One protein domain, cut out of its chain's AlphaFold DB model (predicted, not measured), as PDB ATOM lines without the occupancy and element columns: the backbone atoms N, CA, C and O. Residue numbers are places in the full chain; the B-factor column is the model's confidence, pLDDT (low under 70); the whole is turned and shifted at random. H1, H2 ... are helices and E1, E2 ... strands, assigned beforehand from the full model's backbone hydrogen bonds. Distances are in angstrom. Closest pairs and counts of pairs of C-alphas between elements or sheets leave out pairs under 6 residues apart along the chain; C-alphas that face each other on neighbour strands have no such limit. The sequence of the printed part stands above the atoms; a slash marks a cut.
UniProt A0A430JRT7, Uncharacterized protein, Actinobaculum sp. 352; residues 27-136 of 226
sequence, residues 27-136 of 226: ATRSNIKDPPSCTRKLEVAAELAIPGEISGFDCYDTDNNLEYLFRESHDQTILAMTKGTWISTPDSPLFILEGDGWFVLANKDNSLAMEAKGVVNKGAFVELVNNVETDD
ATOM      1  N   ALA A  27      21.870  22.491 -27.348       56.66
ATOM      2  CA  ALA A  27      22.762  23.626 -27.502       56.66
ATOM      3  C   ALA A  27      23.794  23.611 -26.362       56.66
ATOM      4  O   ALA A  27      23.590  24.214 -25.312       56.66
ATOM      5  N   THR A  28      24.891  22.880 -26.539       63.41
ATOM      6  CA  THR A  28      26.106  23.123 -25.758       63.41
ATOM      7  C   THR A  28      26.962  24.129 -26.518       63.41
ATOM      8  O   THR A  28      27.047  24.070 -27.745       63.41
ATOM      9  N   ARG A  29      27.646  25.028 -25.799       67.88
ATOM     10  CA  ARG A  29      28.629  25.985 -26.354       67.88
ATOM     11  C   ARG A  29      29.571  25.338 -27.385       67.88
ATOM     12  O   ARG A  29      29.940  25.966 -28.368       67.88
ATOM     13  N   SER A  30      29.922  24.063 -27.192       66.88
ATOM     14  CA  SER A  30      30.754  23.281 -28.116       66.88
ATOM     15  C   SER A  30      30.117  23.036 -29.485       66.88
ATOM     16  O   SER A  30      30.814  23.123 -30.486       66.88
ATOM     17  N   ASN A  31      28.814  22.748 -29.543       70.94
ATOM     18  CA  ASN A  31      28.111  22.428 -30.792       70.94
ATOM     19  C   ASN A  31      27.926  23.673 -31.667       70.94
ATOM     20  O   ASN A  31      27.788  23.576 -32.880       70.94
ATOM     21  N   ILE A  32      27.935  24.846 -31.037       73.06
ATOM     22  CA  ILE A  32      27.760  26.147 -31.677       73.06
ATOM     23  C   ILE A  32      29.077  26.694 -32.234       73.06
ATOM     24  O   ILE A  32      29.064  27.405 -33.231       73.06
ATOM     25  N   LYS A  33      30.221  26.355 -31.624       68.94
ATOM     26  CA  LYS A  33      31.542  26.749 -32.143       68.94
ATOM     27  C   LYS A  33      31.919  26.042 -33.449       68.94
ATOM     28  O   LYS A  33      32.832  26.507 -34.125       68.94
ATOM     29  N   ASP A  34      31.207  24.972 -33.806       67.88
ATOM     30  CA  ASP A  34      31.419  24.187 -35.029       67.88
ATOM     31  C   ASP A  34      30.098  23.975 -35.813       67.88
ATOM     32  O   ASP A  34      29.624  22.845 -35.954       67.88
ATOM     33  N   PRO A  35      29.404  25.051 -36.238       61.16
ATOM     34  CA  PRO A  35      28.022  24.963 -36.704       61.16
ATOM     35  C   PRO A  35      28.011  24.866 -38.264       61.16
ATOM     36  O   PRO A  35      28.991  24.379 -38.832       61.16
ATOM     37  N   PRO A  36      26.919  25.177 -39.009       63.88
ATOM     38  CA  PRO A  36      26.850  25.014 -40.469       63.88
ATOM     39  C   PRO A  36      28.043  25.610 -41.223       63.88
ATOM     40  O   PRO A  36      28.734  26.475 -40.705       63.88
ATOM     41  N   SER A  37      28.263  25.152 -42.462       71.44
ATOM     42  CA  SER A  37      29.348  25.622 -43.327       71.44
ATOM     43  C   SER A  37      29.412  27.148 -43.349       71.44
ATOM     44  O   SER A  37      28.574  27.778 -43.980       71.44
ATOM     45  N   CYS A  38      30.398  27.698 -42.649       82.31
ATOM     46  CA  CYS A  38      30.728  29.111 -42.657       82.31
ATOM     47  C   CYS A  38      31.500  29.394 -43.941       82.31
ATOM     48  O   CYS A  38      32.616  28.885 -44.106       82.31
ATOM     49  N   THR A  39      30.902  30.144 -44.863       86.25
ATOM     50  CA  THR A  39      31.531  30.399 -46.166       86.25
ATOM     51  C   THR A  39      32.813  31.209 -45.986       86.25
ATOM     52  O   THR A  39      33.861  30.864 -46.539       86.25
ATOM     53  N   ARG A  40      32.748  32.239 -45.140       92.50
ATOM     54  CA  ARG A  40      33.894  33.045 -44.734       92.50
ATOM     55  C   ARG A  40      33.830  33.349 -43.244       92.50
ATOM     56  O   ARG A  40      32.969  34.101 -42.798       92.50
ATOM     57  N   LYS A  41      34.782  32.783 -42.499       93.31
ATOM     58  CA  LYS A  41      34.918  32.965 -41.051       93.31
ATOM     59  C   LYS A  41      35.883  34.099 -40.732       93.31
ATOM     60  O   LYS A  41      37.025  34.065 -41.191       93.31
ATOM     61  N   LEU A  42      35.450  35.044 -39.906       95.19
ATOM     62  CA  LEU A  42      36.282  36.117 -39.367       95.19
ATOM     63  C   LEU A  42      36.309  36.006 -37.841       95.19
ATOM     64  O   LEU A  42      35.266  36.047 -37.198       95.19
ATOM     65  N   GLU A  43      37.495  35.815 -37.264       95.62
ATOM     66  CA  GLU A  43      37.652  35.707 -35.809       95.62
ATOM     67  C   GLU A  43      37.545  37.089 -35.150       95.62
ATOM     68  O   GLU A  43      38.106  38.072 -35.641       95.62
ATOM     69  N   VAL A  44      36.851  37.131 -34.015       95.88
ATOM     70  CA  VAL A  44      36.611  38.329 -33.209       95.88
ATOM     71  C   VAL A  44      37.294  38.146 -31.862       95.88
ATOM     72  O   VAL A  44      37.014  37.197 -31.128       95.88
ATOM     73  N   ALA A  45      38.190  39.068 -31.537       95.06
ATOM     74  CA  ALA A  45      38.926  39.124 -30.279       95.06
ATOM     75  C   ALA A  45      38.640  40.409 -29.479       95.06
ATOM     76  O   ALA A  45      39.086  40.522 -28.338       95.06
ATOM     77  N   ALA A  46      37.944  41.368 -30.091       95.06
ATOM     78  CA  ALA A  46      37.307  42.520 -29.468       95.06
ATOM     79  C   ALA A  46      36.299  43.134 -30.455       95.06
ATOM     80  O   ALA A  46      36.359  42.878 -31.659       95.06
ATOM     81  N   GLU A  47      35.371  43.942 -29.945       93.94
ATOM     82  CA  GLU A  47      34.477  44.752 -30.768       93.94
ATOM     83  C   GLU A  47      34.742  46.234 -30.546       93.94
ATOM     84  O   GLU A  47      34.876  46.699 -29.410       93.94
ATOM     85  N   LEU A  48      34.798  46.980 -31.646       91.56
ATOM     86  CA  LEU A  48      34.936  48.425 -31.591       91.56
ATOM     87  C   LEU A  48      33.716  49.025 -30.875       91.56
ATOM     88  O   LEU A  48      32.598  48.549 -31.056       91.56
ATOM     89  N   ALA A  49      33.937  50.066 -30.072       91.12
ATOM     90  CA  ALA A  49      32.921  50.722 -29.243       91.12
ATOM     91  C   ALA A  49      32.343  49.893 -28.076       91.12
ATOM     92  O   ALA A  49      31.474  50.403 -27.370       91.12
ATOM     93  N   ILE A  50      32.846  48.686 -27.794       93.88
ATOM     94  CA  ILE A  50      32.381  47.856 -26.670       93.88
ATOM     95  C   ILE A  50      33.441  47.821 -25.554       93.88
ATOM     96  O   ILE A  50      34.498  47.217 -25.746       93.88
ATOM     97  N   PRO A  51      33.203  48.433 -24.375       90.25
ATOM     98  CA  PRO A  51      34.211  48.569 -23.326       90.25
ATOM     99  C   PRO A  51      34.355  47.272 -22.516       90.25
ATOM    100  O   PRO A  51      33.921  47.187 -21.374       90.25
ATOM    101  N   GLY A  52      34.965  46.235 -23.091       89.44
ATOM    102  CA  GLY A  52      35.210  44.991 -22.365       89.44
ATOM    103  C   GLY A  52      35.765  43.853 -23.210       89.44
ATOM    104  O   GLY A  52      35.986  43.979 -24.415       89.44
ATOM    105  N   GLU A  53      36.009  42.725 -22.543       91.38
ATOM    106  CA  GLU A  53      36.472  41.503 -23.196       91.38
ATOM    107  C   GLU A  53      35.300  40.792 -23.878       91.38
ATOM    108  O   GLU A  53      34.305  40.430 -23.245       91.38
ATOM    109  N   ILE A  54      35.443  40.557 -25.177       94.38
ATOM    110  CA  ILE A  54      34.508  39.794 -25.995       94.38
ATOM    111  C   ILE A  54      35.320  38.942 -26.964       94.38
ATOM    112  O   ILE A  54      36.362  39.366 -27.462       94.38
ATOM    113  N   SER A  55      34.863  37.726 -27.233       95.00
ATOM    114  CA  SER A  55      35.480  36.879 -28.251       95.00
ATOM    115  C   SER A  55      34.434  36.092 -29.019       95.00
ATOM    116  O   SER A  55      33.293  35.950 -28.579       95.00
ATOM    117  N   GLY A  56      34.811  35.580 -30.183       94.88
ATOM    118  CA  GLY A  56      33.929  34.778 -31.009       94.88
ATOM    119  C   GLY A  56      34.311  34.866 -32.471       94.88
ATOM    120  O   GLY A  56      35.489  34.951 -32.804       94.88
ATOM    121  N   PHE A  57      33.316  34.816 -33.346       94.56
ATOM    122  CA  PHE A  57      33.539  34.912 -34.781       94.56
ATOM    123  C   PHE A  57      32.270  35.324 -35.519       94.56
ATOM    124  O   PHE A  57      31.158  35.113 -35.027       94.56
ATOM    125  N   ASP A  58      32.462  35.835 -36.727       94.88
ATOM    126  CA  ASP A  58      31.412  36.128 -37.692       94.88
ATOM    127  C   ASP A  58      31.534  35.211 -38.907       94.88
ATOM    128  O   ASP A  58      32.640  34.857 -39.330       94.88
ATOM    129  N   CYS A  59      30.390  34.844 -39.472       93.75
ATOM    130  CA  CYS A  59      30.284  34.089 -40.709       93.75
ATOM    131  C   CYS A  59      29.490  34.874 -41.738       93.75
ATOM    132  O   CYS A  59      28.371  35.318 -41.472       93.75
ATOM    133  N   TYR A  60      30.089  35.020 -42.914       93.56
ATOM    134  CA  TYR A  60      29.535  35.754 -44.039       93.56
ATOM    135  C   TYR A  60      29.472  34.883 -45.283       93.56
ATOM    136  O   TYR A  60      30.341  34.029 -45.486       93.56
ATOM    137  N   ASP A  61      28.485  35.156 -46.132       91.75
ATOM    138  CA  ASP A  61      28.417  34.605 -47.481       91.75
ATOM    139  C   ASP A  61      29.416  35.302 -48.434       91.75
ATOM    140  O   ASP A  61      30.225  36.150 -48.038       91.75
ATOM    141  N   THR A  62      29.399  34.925 -49.714       90.81
ATOM    142  CA  THR A  62      30.281  35.519 -50.735       90.81
ATOM    143  C   THR A  62      29.969  36.978 -51.057       90.81
ATOM    144  O   THR A  62      30.825  37.657 -51.623       90.81
ATOM    145  N   ASP A  63      28.773  37.445 -50.703       91.69
ATOM    146  CA  ASP A  63      28.276  38.796 -50.953       91.69
ATOM    147  C   ASP A  63      28.380  39.682 -49.693       91.69
ATOM    148  O   ASP A  63      27.850  40.791 -49.671       91.69
ATOM    149  N   ASN A  64      29.105  39.224 -48.660       91.62
ATOM    150  CA  ASN A  64      29.291  39.886 -47.364       91.62
ATOM    151  C   ASN A  64      28.014  40.028 -46.514       91.62
ATOM    152  O   ASN A  64      28.002  40.820 -45.567       91.62
ATOM    153  N   ASN A  65      26.965  39.245 -46.770       91.06
ATOM    154  CA  ASN A  65      25.805  39.205 -45.881       91.06
ATOM    155  C   ASN A  65      26.081  38.289 -44.688       91.06
ATOM    156  O   ASN A  65      26.689  37.225 -44.830       91.06
ATOM    157  N   LEU A  66      25.616  38.693 -43.503       92.12
ATOM    158  CA  LEU A  66      25.753  37.885 -42.295       92.12
ATOM    159  C   LEU A  66      24.978  36.564 -42.443       92.12
ATOM    160  O   LEU A  66      23.755  36.554 -42.615       92.12
ATOM    161  N   GLU A  67      25.685  35.447 -42.303       92.69
ATOM    162  CA  GLU A  67      25.102  34.114 -42.155       92.69
ATOM    163  C   GLU A  67      24.702  33.894 -40.695       92.69
ATOM    164  O   GLU A  67      23.528  33.687 -40.372       92.69
ATOM    165  N   TYR A  68      25.689  33.981 -39.808       93.56
ATOM    166  CA  TYR A  68      25.526  33.953 -38.361       93.56
ATOM    167  C   TYR A  68      26.816  34.419 -37.676       93.56
ATOM    168  O   TYR A  68      27.863  34.553 -38.302       93.56
ATOM    169  N   LEU A  69      26.755  34.634 -36.372       94.38
ATOM    170  CA  LEU A  69      27.894  34.953 -35.524       94.38
ATOM    171  C   LEU A  69      27.749  34.286 -34.169       94.38
ATOM    172  O   LEU A  69      26.652  33.925 -33.741       94.38
ATOM    173  N   PHE A  70      28.871  34.181 -33.479       94.44
ATOM    174  CA  PHE A  70      28.954  33.712 -32.109       94.44
ATOM    175  C   PHE A  70      29.741  34.718 -31.277       94.44
ATOM    176  O   PHE A  70      30.749  35.260 -31.746       94.44
ATOM    177  N   ARG A  71      29.297  34.945 -30.042       95.31
ATOM    178  CA  ARG A  71      29.951  35.819 -29.066       95.31
ATOM    179  C   ARG A  71      29.963  35.188 -27.690       95.31
ATOM    180  O   ARG A  71      28.991  34.547 -27.300       95.31
ATOM    181  N   GLU A  72      31.042  35.403 -26.949       94.94
ATOM    182  CA  GLU A  72      31.193  34.974 -25.563       94.94
ATOM    183  C   GLU A  72      31.971  35.990 -24.726       94.94
ATOM    184  O   GLU A  72      32.965  36.563 -25.178       94.94
ATOM    185  N   SER A  73      31.518  36.176 -23.488       94.44
ATOM    186  CA  SER A  73      32.157  37.006 -22.470       94.44
ATOM    187  C   SER A  73      31.805  36.477 -21.081       94.44
ATOM    188  O   SER A  73      30.804  35.783 -20.889       94.44
ATOM    189  N   HIS A  74      32.640  36.811 -20.101       92.81
ATOM    190  CA  HIS A  74      32.335  36.604 -18.687       92.81
ATOM    191  C   HIS A  74      31.451  37.715 -18.103       92.81
ATOM    192  O   HIS A  74      30.958  37.562 -16.987       92.81
ATOM    193  N   ASP A  75      31.243  38.798 -18.854       90.88
ATOM    194  CA  ASP A  75      30.425  39.938 -18.466       90.88
ATOM    195  C   ASP A  75      29.138  39.988 -19.310       90.88
ATOM    196  O   ASP A  75      29.163  40.125 -20.536       90.88
ATOM    197  N   GLN A  76      27.994  39.851 -18.636       88.94
ATOM    198  CA  GLN A  76      26.675  39.862 -19.273       88.94
ATOM    199  C   GLN A  76      26.295  41.246 -19.811       88.94
ATOM    200  O   GLN A  76      25.590  41.331 -20.815       88.94
ATOM    201  N   THR A  77      26.798  42.319 -19.199       88.06
ATOM    202  CA  THR A  77      26.600  43.689 -19.683       88.06
ATOM    203  C   THR A  77      27.303  43.871 -21.024       88.06
ATOM    204  O   THR A  77      26.706  44.378 -21.970       88.06
ATOM    205  N   ILE A  78      28.527  43.352 -21.160       90.62
ATOM    206  CA  ILE A  78      29.266  43.376 -22.430       90.62
ATOM    207  C   ILE A  78      28.531  42.587 -23.513       90.62
ATOM    208  O   ILE A  78      28.407  43.083 -24.632       90.62
ATOM    209  N   LEU A  79      27.979  41.409 -23.188       91.75
ATOM    210  CA  LEU A  79      27.141  40.632 -24.117       91.75
ATOM    211  C   LEU A  79      25.877  41.386 -24.545       91.75
ATOM    212  O   LEU A  79      25.490  41.320 -25.712       91.75
ATOM    213  N   ALA A  80      25.241  42.116 -23.631       89.69
ATOM    214  CA  ALA A  80      24.092  42.949 -23.959       89.69
ATOM    215  C   ALA A  80      24.477  44.110 -24.894       89.69
ATOM    216  O   ALA A  80      23.773  44.346 -25.878       89.69
ATOM    217  N   MET A  81      25.615  44.769 -24.646       89.56
ATOM    218  CA  MET A  81      26.123  45.854 -25.493       89.56
ATOM    219  C   MET A  81      26.446  45.369 -26.914       89.56
ATOM    220  O   MET A  81      25.943  45.955 -27.870       89.56
ATOM    221  N   THR A  82      27.193  44.265 -27.078       92.12
ATOM    222  CA  THR A  82      27.476  43.712 -28.423       92.12
ATOM    223  C   THR A  82      26.195  43.288 -29.140       92.12
ATOM    224  O   THR A  82      26.023  43.564 -30.320       92.12
ATOM    225  N   LYS A  83      25.218  42.696 -28.439       91.19
ATOM    226  CA  LYS A  83      23.916  42.374 -29.038       91.19
ATOM    227  C   LYS A  83      23.230  43.632 -29.589       91.19
ATOM    228  O   LYS A  83      22.650  43.576 -30.671       91.19
ATOM    229  N   GLY A  84      23.332  44.752 -28.873       87.19
ATOM    230  CA  GLY A  84      22.762  46.043 -29.258       87.19
ATOM    231  C   GLY A  84      23.364  46.673 -30.518       87.19
ATOM    232  O   GLY A  84      22.712  47.515 -31.132       87.19
ATOM    233  N   THR A  85      24.557  46.256 -30.961       87.38
ATOM    234  CA  THR A  85      25.178  46.797 -32.186       87.38
ATOM    235  C   THR A  85      24.655  46.156 -33.470       87.38
ATOM    236  O   THR A  85      25.001  46.598 -34.565       87.38
ATOM    237  N   TRP A  86      23.847  45.098 -33.370       89.81
ATOM    238  CA  TRP A  86      23.329  44.369 -34.524       89.81
ATOM    239  C   TRP A  86      21.896  44.773 -34.849       89.81
ATOM    240  O   TRP A  86      20.997  44.685 -34.019       89.81
ATOM    241  N   ILE A  87      21.673  45.180 -36.099       86.44
ATOM    242  CA  ILE A  87      20.377  45.684 -36.552       86.44
ATOM    243  C   ILE A  87      19.602  44.561 -37.244       86.44
ATOM    244  O   ILE A  87      19.912  44.172 -38.368       86.44
ATOM    245  N   SER A  88      18.549  44.076 -36.587       90.44
ATOM    246  CA  SER A  88      17.510  43.262 -37.231       90.44
ATOM    247  C   SER A  88      16.522  44.160 -37.988       90.44
ATOM    248  O   SER A  88      16.019  45.129 -37.414       90.44
ATOM    249  N   THR A  89      16.232  43.865 -39.260       88.62
ATOM    250  CA  THR A  89      15.233  44.602 -40.062       88.62
ATOM    251  C   THR A  89      14.180  43.655 -40.643       88.62
ATOM    252  O   THR A  89      14.447  42.462 -40.767       88.62
ATOM    253  N   PRO A  90      12.997  44.143 -41.063       88.19
ATOM    254  CA  PRO A  90      11.998  43.285 -41.706       88.19
ATOM    255  C   PRO A  90      12.497  42.589 -42.984       88.19
ATOM    256  O   PRO A  90      12.096  41.459 -43.257       88.19
ATOM    257  N   ASP A  91      13.379  43.246 -43.746       88.44
ATOM    258  CA  ASP A  91      13.954  42.707 -44.987       88.44
ATOM    259  C   ASP A  91      15.151  41.778 -44.726       88.44
ATOM    260  O   ASP A  91      15.528  40.973 -45.575       88.44
ATOM    261  N   SER A  92      15.767  41.875 -43.547       89.19
ATOM    262  CA  SER A  92      16.897  41.048 -43.115       89.19
ATOM    263  C   SER A  92      16.782  40.754 -41.615       89.19
ATOM    264  O   SER A  92      17.499  41.354 -40.807       89.19
ATOM    265  N   PRO A  93      15.842  39.872 -41.218       92.94
ATOM    266  CA  PRO A  93      15.598  39.580 -39.814       92.94
ATOM    267  C   PRO A  93      16.719  38.716 -39.239       92.94
ATOM    268  O   PRO A  93      17.126  37.710 -39.834       92.94
ATOM    269  N   LEU A  94      17.170  39.091 -38.046       95.31
ATOM    270  CA  LEU A  94      18.111  38.319 -37.247       95.31
ATOM    271  C   LEU A  94      17.373  37.538 -36.164       95.31
ATOM    272  O   LEU A  94      16.350  37.970 -35.634       95.31
ATOM    273  N   PHE A  95      17.920  36.380 -35.821       95.12
ATOM    274  CA  PHE A  95      17.405  35.482 -34.799       95.12
ATOM    275  C   PHE A  95      18.492  35.213 -33.771       95.12
ATOM    276  O   PHE A  95      19.638  34.962 -34.141       95.12
ATOM    277  N   ILE A  96      18.127  35.227 -32.495       94.81
ATOM    278  CA  ILE A  96      19.039  35.062 -31.374       94.81
ATOM    279  C   ILE A  96      18.793  33.759 -30.610       94.81
ATOM    280  O   ILE A  96      17.654  33.335 -30.408       94.81
ATOM    281  N   LEU A  97      19.888  33.137 -30.177       93.00
ATOM    282  CA  LEU A  97      19.925  32.084 -29.168       93.00
ATOM    283  C   LEU A  97      20.948  32.473 -28.099       93.00
ATOM    284  O   LEU A  97      22.119  32.676 -28.414       93.00
ATOM    285  N   GLU A  98      20.518  32.530 -26.843       91.31
ATOM    286  CA  GLU A  98      21.356  32.923 -25.706       91.31
ATOM    287  C   GLU A  98      21.654  31.721 -24.799       91.31
ATOM    288  O   GLU A  98      20.840  30.803 -24.645       91.31
ATOM    289  N   GLY A  99      22.830  31.737 -24.179       88.88
ATOM    290  CA  GLY A  99      23.215  30.821 -23.116       88.88
ATOM    291  C   GLY A  99      24.063  31.518 -22.057       88.88
ATOM    292  O   GLY A  99      24.288  32.724 -22.100       88.88
ATOM    293  N   ASP A 100      24.537  30.754 -21.075       88.69
ATOM    294  CA  ASP A 100      25.347  31.314 -19.991       88.69
ATOM    295  C   ASP A 100      26.737  31.741 -20.496       88.69
ATOM    296  O   ASP A 100      27.575  30.899 -20.835       88.69
ATOM    297  N   GLY A 101      26.952  33.055 -20.582       90.75
ATOM    298  CA  GLY A 101      28.186  33.689 -21.049       90.75
ATOM    299  C   GLY A 101      28.389  33.689 -22.569       90.75
ATOM    300  O   GLY A 101      29.524  33.854 -23.020       90.75
ATOM    301  N   TRP A 102      27.343  33.463 -23.375       93.50
ATOM    302  CA  TRP A 102      27.443  33.500 -24.840       93.50
ATOM    303  C   TRP A 102      26.094  33.706 -25.540       93.50
ATOM    304  O   TRP A 102      25.039  33.406 -24.987       93.50
ATOM    305  N   PHE A 103      26.132  34.138 -26.803       94.00
ATOM    306  CA  PHE A 103      24.973  34.112 -27.700       94.00
ATOM    307  C   PHE A 103      25.367  33.814 -29.152       94.00
ATOM    308  O   PHE A 103      26.539  33.862 -29.538       94.00
ATOM    309  N   VAL A 104      24.352  33.502 -29.956       94.06
ATOM    310  CA  VAL A 104      24.416  33.370 -31.414       94.06
ATOM    311  C   VAL A 104      23.383  34.295 -32.025       94.06
ATOM    312  O   VAL A 104      22.218  34.216 -31.643       94.06
ATOM    313  N   LEU A 105      23.788  35.105 -33.003       94.88
ATOM    314  CA  LEU A 105      22.857  35.733 -33.941       94.88
ATOM    315  C   LEU A 105      22.968  35.027 -35.284       94.88
ATOM    316  O   LEU A 105      24.069  34.751 -35.743       94.88
ATOM    317  N   ALA A 106      21.846  34.724 -35.918       94.38
ATOM    318  CA  ALA A 106      21.805  34.069 -37.217       94.38
ATOM    319  C   ALA A 106      20.732  34.696 -38.100       94.38
ATOM    320  O   ALA A 106      19.683  35.122 -37.612       94.38
ATOM    321  N   ASN A 107      20.962  34.703 -39.410       93.75
ATOM    322  CA  ASN A 107      19.880  34.944 -40.349       93.75
ATOM    323  C   ASN A 107      18.874  33.776 -40.318       93.75
ATOM    324  O   ASN A 107      19.127  32.710 -39.744       93.75
ATOM    325  N   LYS A 108      17.709  33.974 -40.940       92.88
ATOM    326  CA  LYS A 108      16.620  32.988 -40.930       92.88
ATOM    327  C   LYS A 108      17.032  31.610 -41.455       92.88
ATOM    328  O   LYS A 108      16.641  30.591 -40.890       92.88
ATOM    329  N   ASP A 109      17.790  31.568 -42.542       92.19
ATOM    330  CA  ASP A 109      18.159  30.304 -43.177       92.19
ATOM    331  C   ASP A 109      19.142  29.520 -42.301       92.19
ATOM    332  O   ASP A 109      19.001  28.305 -42.137       92.19
ATOM    333  N   ASN A 110      20.085  30.213 -41.658       91.88
ATOM    334  CA  ASN A 110      21.046  29.597 -40.751       91.88
ATOM    335  C   ASN A 110      20.419  29.167 -39.425       91.88
ATOM    336  O   ASN A 110      20.744  28.076 -38.950       91.88
ATOM    337  N   SER A 111      19.488  29.938 -38.857       92.44
ATOM    338  CA  SER A 111      18.774  29.516 -37.645       92.44
ATOM    339  C   SER A 111      17.991  28.218 -37.893       92.44
ATOM    340  O   SER A 111      18.146  27.242 -37.152       92.44
ATOM    341  N   LEU A 112      17.263  28.133 -39.013       92.12
ATOM    342  CA  LEU A 112      16.556  26.918 -39.432       92.12
ATOM    343  C   LEU A 112      17.511  25.758 -39.753       92.12
ATOM    344  O   LEU A 112      17.216  24.606 -39.421       92.12
ATOM    345  N   ALA A 113      18.658  26.030 -40.379       90.12
ATOM    346  CA  ALA A 113      19.652  25.005 -40.687       90.12
ATOM    347  C   ALA A 113      20.287  24.411 -39.417       90.12
ATOM    348  O   ALA A 113      20.496  23.195 -39.353       90.12
ATOM    349  N   MET A 114      20.570  25.237 -38.405       88.75
ATOM    350  CA  MET A 114      21.078  24.785 -37.105       88.75
ATOM    351  C   MET A 114      20.060  23.889 -36.384       88.75
ATOM    352  O   MET A 114      20.433  22.840 -35.851       88.75
ATOM    353  N   GLU A 115      18.773  24.241 -36.429       89.44
ATOM    354  CA  GLU A 115      17.691  23.410 -35.886       89.44
ATOM    355  C   GLU A 115      17.542  22.083 -36.643       89.44
ATOM    356  O   GLU A 115      17.469  21.015 -36.032       89.44
ATOM    357  N   ALA A 116      17.534  22.122 -37.979       88.81
ATOM    358  CA  ALA A 116      17.365  20.938 -38.820       88.81
ATOM    359  C   ALA A 116      18.514  19.928 -38.666       88.81
ATOM    360  O   ALA A 116      18.291  18.717 -38.734       88.81
ATOM    361  N   LYS A 117      19.738  20.416 -38.425       86.38
ATOM    362  CA  LYS A 117      20.921  19.588 -38.138       86.38
ATOM    363  C   LYS A 117      20.974  19.089 -36.688       86.38
ATOM    364  O   LYS A 117      21.847  18.290 -36.362       86.38
ATOM    365  N   GLY A 118      20.061  19.536 -35.824       83.50
ATOM    366  CA  GLY A 118      20.035  19.170 -34.408       83.50
ATOM    367  C   GLY A 118      21.174  19.780 -33.586       83.50
ATOM    368  O   GLY A 118      21.470  19.260 -32.510       83.50
ATOM    369  N   VAL A 119      21.802  20.855 -34.083       84.69
ATOM    370  CA  VAL A 119      22.801  21.648 -33.337       84.69
ATOM    371  C   VAL A 119      22.132  22.317 -32.138       84.69
ATOM    372  O   VAL A 119      22.692  22.371 -31.046       84.69
ATOM    373  N   VAL A 120      20.900  22.786 -32.339       86.25
ATOM    374  CA  VAL A 120      20.053  23.404 -31.316       86.25
ATOM    375  C   VAL A 120      18.664  22.764 -31.342       86.25
ATOM    376  O   VAL A 120      18.296  22.075 -32.297       86.25
ATOM    377  N   ASN A 121      17.880  22.972 -30.284       86.12
ATOM    378  CA  ASN A 121      16.495  22.504 -30.249       86.12
ATOM    379  C   ASN A 121      15.638  23.283 -31.254       86.12
ATOM    380  O   ASN A 121      15.848  24.471 -31.466       86.12
ATOM    381  N   LYS A 122      14.627  22.628 -31.829       88.06
ATOM    382  CA  LYS A 122      13.651  23.300 -32.692       88.06
ATOM    383  C   LYS A 122      12.919  24.407 -31.920       88.06
ATOM    384  O   LYS A 122      12.392  24.133 -30.841       88.06
ATOM    385  N   GLY A 123      12.836  25.603 -32.499       87.69
ATOM    386  CA  GLY A 123      12.250  26.786 -31.870       87.69
ATOM    387  C   GLY A 123      13.113  27.391 -30.761       87.69
ATOM    388  O   GLY A 123      12.579  28.112 -29.924       87.69
ATOM    389  N   ALA A 124      14.409  27.060 -30.702       89.88
ATOM    390  CA  ALA A 124      15.324  27.655 -29.726       89.88
ATOM    391  C   ALA A 124      15.716  29.087 -30.104       89.88
ATOM    392  O   ALA A 124      15.986  29.894 -29.221       89.88
ATOM    393  N   PHE A 125      15.743  29.391 -31.402       93.38
ATOM    394  CA  PHE A 125      15.972  30.740 -31.889       93.38
ATOM    395  C   PHE A 125      14.706  31.586 -31.754       93.38
ATOM    396  O   PHE A 125      13.624  31.180 -32.187       93.38
ATOM    397  N   VAL A 126      14.859  32.785 -31.203       93.81
ATOM    398  CA  VAL A 126      13.811  33.810 -31.160       93.81
ATOM    399  C   VAL A 126      14.202  34.964 -32.070       93.81
ATOM    400  O   VAL A 126      15.382  35.233 -32.256       93.81
ATOM    401  N   GLU A 127      13.233  35.628 -32.694       94.00
ATOM    402  CA  GLU A 127      13.525  36.807 -33.514       94.00
ATOM    403  C   GLU A 127      14.148  37.897 -32.633       94.00
ATOM    404  O   GLU A 127      13.642  38.182 -31.543       94.00
ATOM    405  N   LEU A 128      15.261  38.478 -33.084       91.56
ATOM    406  CA  LEU A 128      15.896  39.590 -32.393       91.56
ATOM    407  C   LEU A 128      14.983  40.807 -32.537       91.56
ATOM    408  O   LEU A 128      14.883  41.410 -33.608       91.56
ATOM    409  N   VAL A 129      14.317  41.157 -31.442       83.19
ATOM    410  CA  VAL A 129      13.588  42.414 -31.329       83.19
ATOM    411  C   VAL A 129      14.575  43.450 -30.815       83.19
ATOM    412  O   VAL A 129      15.076  43.316 -29.699       83.19
ATOM    413  N   ASN A 130      14.846  44.482 -31.617       68.00
ATOM    414  CA  ASN A 130      15.676  45.615 -31.205       68.00
ATOM    415  C   ASN A 130      14.885  46.477 -30.204       68.00
ATOM    416  O   ASN A 130      14.446  47.583 -30.516       68.00
ATOM    417  N   ASN A 131      14.635  45.951 -29.008       53.66
ATOM    418  CA  ASN A 131      14.188  46.762 -27.893       53.66
ATOM    419  C   ASN A 131      15.447  47.400 -27.318       53.66
ATOM    420  O   ASN A 131      16.260  46.724 -26.693       53.66
ATOM    421  N   VAL A 132      15.620  48.695 -27.568       48.84
ATOM    422  CA  VAL A 132      16.586  49.504 -26.826       48.84
ATOM    423  C   VAL A 132      16.022  49.644 -25.410       48.84
ATOM    424  O   VAL A 132      15.362  50.629 -25.087       48.84
ATOM    425  N   GLU A 133      16.177  48.612 -24.583       43.31
ATOM    426  CA  GLU A 133      15.991  48.751 -23.142       43.31
ATOM    427  C   GLU A 133      17.209  49.512 -22.622       43.31
ATOM    428  O   GLU A 133      18.264  48.948 -22.356       43.31
ATOM    429  N   THR A 134      17.071  50.835 -22.537       43.03
ATOM    430  CA  THR A 134      17.947  51.669 -21.716       43.03
ATOM    431  C   THR A 134      17.588  51.416 -20.252       43.03
ATOM    432  O   THR A 134      16.881  52.215 -19.639       43.03
ATOM    433  N   ASP A 135      17.997  50.272 -19.721       40.78
ATOM    434  CA  ASP A 135      17.891  49.945 -18.301       40.78
ATOM    435  C   ASP A 135      19.309  49.556 -17.860       40.78
ATOM    436  O   ASP A 135      19.783  48.464 -18.146       40.78
ATOM    437  N   ASP A 136      20.109  50.486 -17.344       46.41
ATOM    438  CA  ASP A 136      20.067  50.861 -15.938       46.41
ATOM    439  C   ASP A 136      21.066  51.999 -15.647       46.41
ATOM    440  O   ASP A 136      22.028  52.275 -16.362       46.41
TER     441      ASP A 136
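What this domain is: This is residues 27 to 136 of the 226 residues of an uncharacterized protein of Actinobaculum sp. 352 (UniProt A0A430JRT7). One twisted sheet of five antiparallel strands makes the core, with H2 over one face, H3 standing up from the other, and small H1 grazing it. After H3 a stretch with no named element, residues 117 to 136, runs past edge strand E4, pairing briefly with it at residues 126 to 127. The 110 printed residues run H1 E1 E2 E3 H2 E4 E5 H3, with sheet order E1 E2 E3 E5 E4; the class is mixed, helices and strands, with under half of the residues in named elements. The whole is compact, with a radius of gyration of the C-alphas of 13.3 A and spans of 37 by 29 by 28 A.

How they stand to each other: Start at E1, residues 40 to 44, E2, residues 55 to 60, and E3, residues 66 to 72: a meander of two hairpins, each strand the antiparallel neighbour of the one before, with N 42 and O 58 at 2.9 A and N 57 and O 70 at 3.1 A, within hydrogen-bond range. Next to E3 find E5, residues 102 to 107, with N 71 and O 103 at 3.0 A, then its hairpin partner E4, residues 94 to 99, with N 97 and O 104 at 3.0 A. H2, residues 76 to 84, is on the sheet at a height of 9.2 A, along the strands, over E5 and only just over E3, with 3 C-alphas; its closest C-alphas to E3 are those of Leu 79 and Glu 72, 7.1 A. E3, H2 and E4 make a split strand-helix-strand unit, two strands running the same way with E5 between them, and its crossover is right-handed. H3, residues 108 to 116, stands up from the opposite face at 45 degrees, making three layers, helices on both faces; its closest C-alphas to E3 are those of Asn 110 and Glu 67, 6.2 A. H1, residues 29 to 32, only grazes the sheet. In H2 and H3 every O i to N i+4 pair is within hydrogen-bond range; H1 is too short for one.

Where its parts are: Find C-alpha 29 at (28.629, 25.985, -26.354), where H1 begins. E3 runs 17.8 A from C-alpha 66 at (25.753, 37.885, -42.295); E5 measures 17.3 A, E2 16.9 A, E4 16.8 A, E1 13.0 A and H2 12.4 A. H3, 12.3 A, ends at (17.365, 20.938, -38.820).

The domain as a whole: The C-alphas farthest apart, Thr 62 and Asp 136, are 39.4 A apart. The printed part has no cut, and no link is long. Look for pLDDT under 70 at residues 27 to 30, 33 to 36 and 130 to 136.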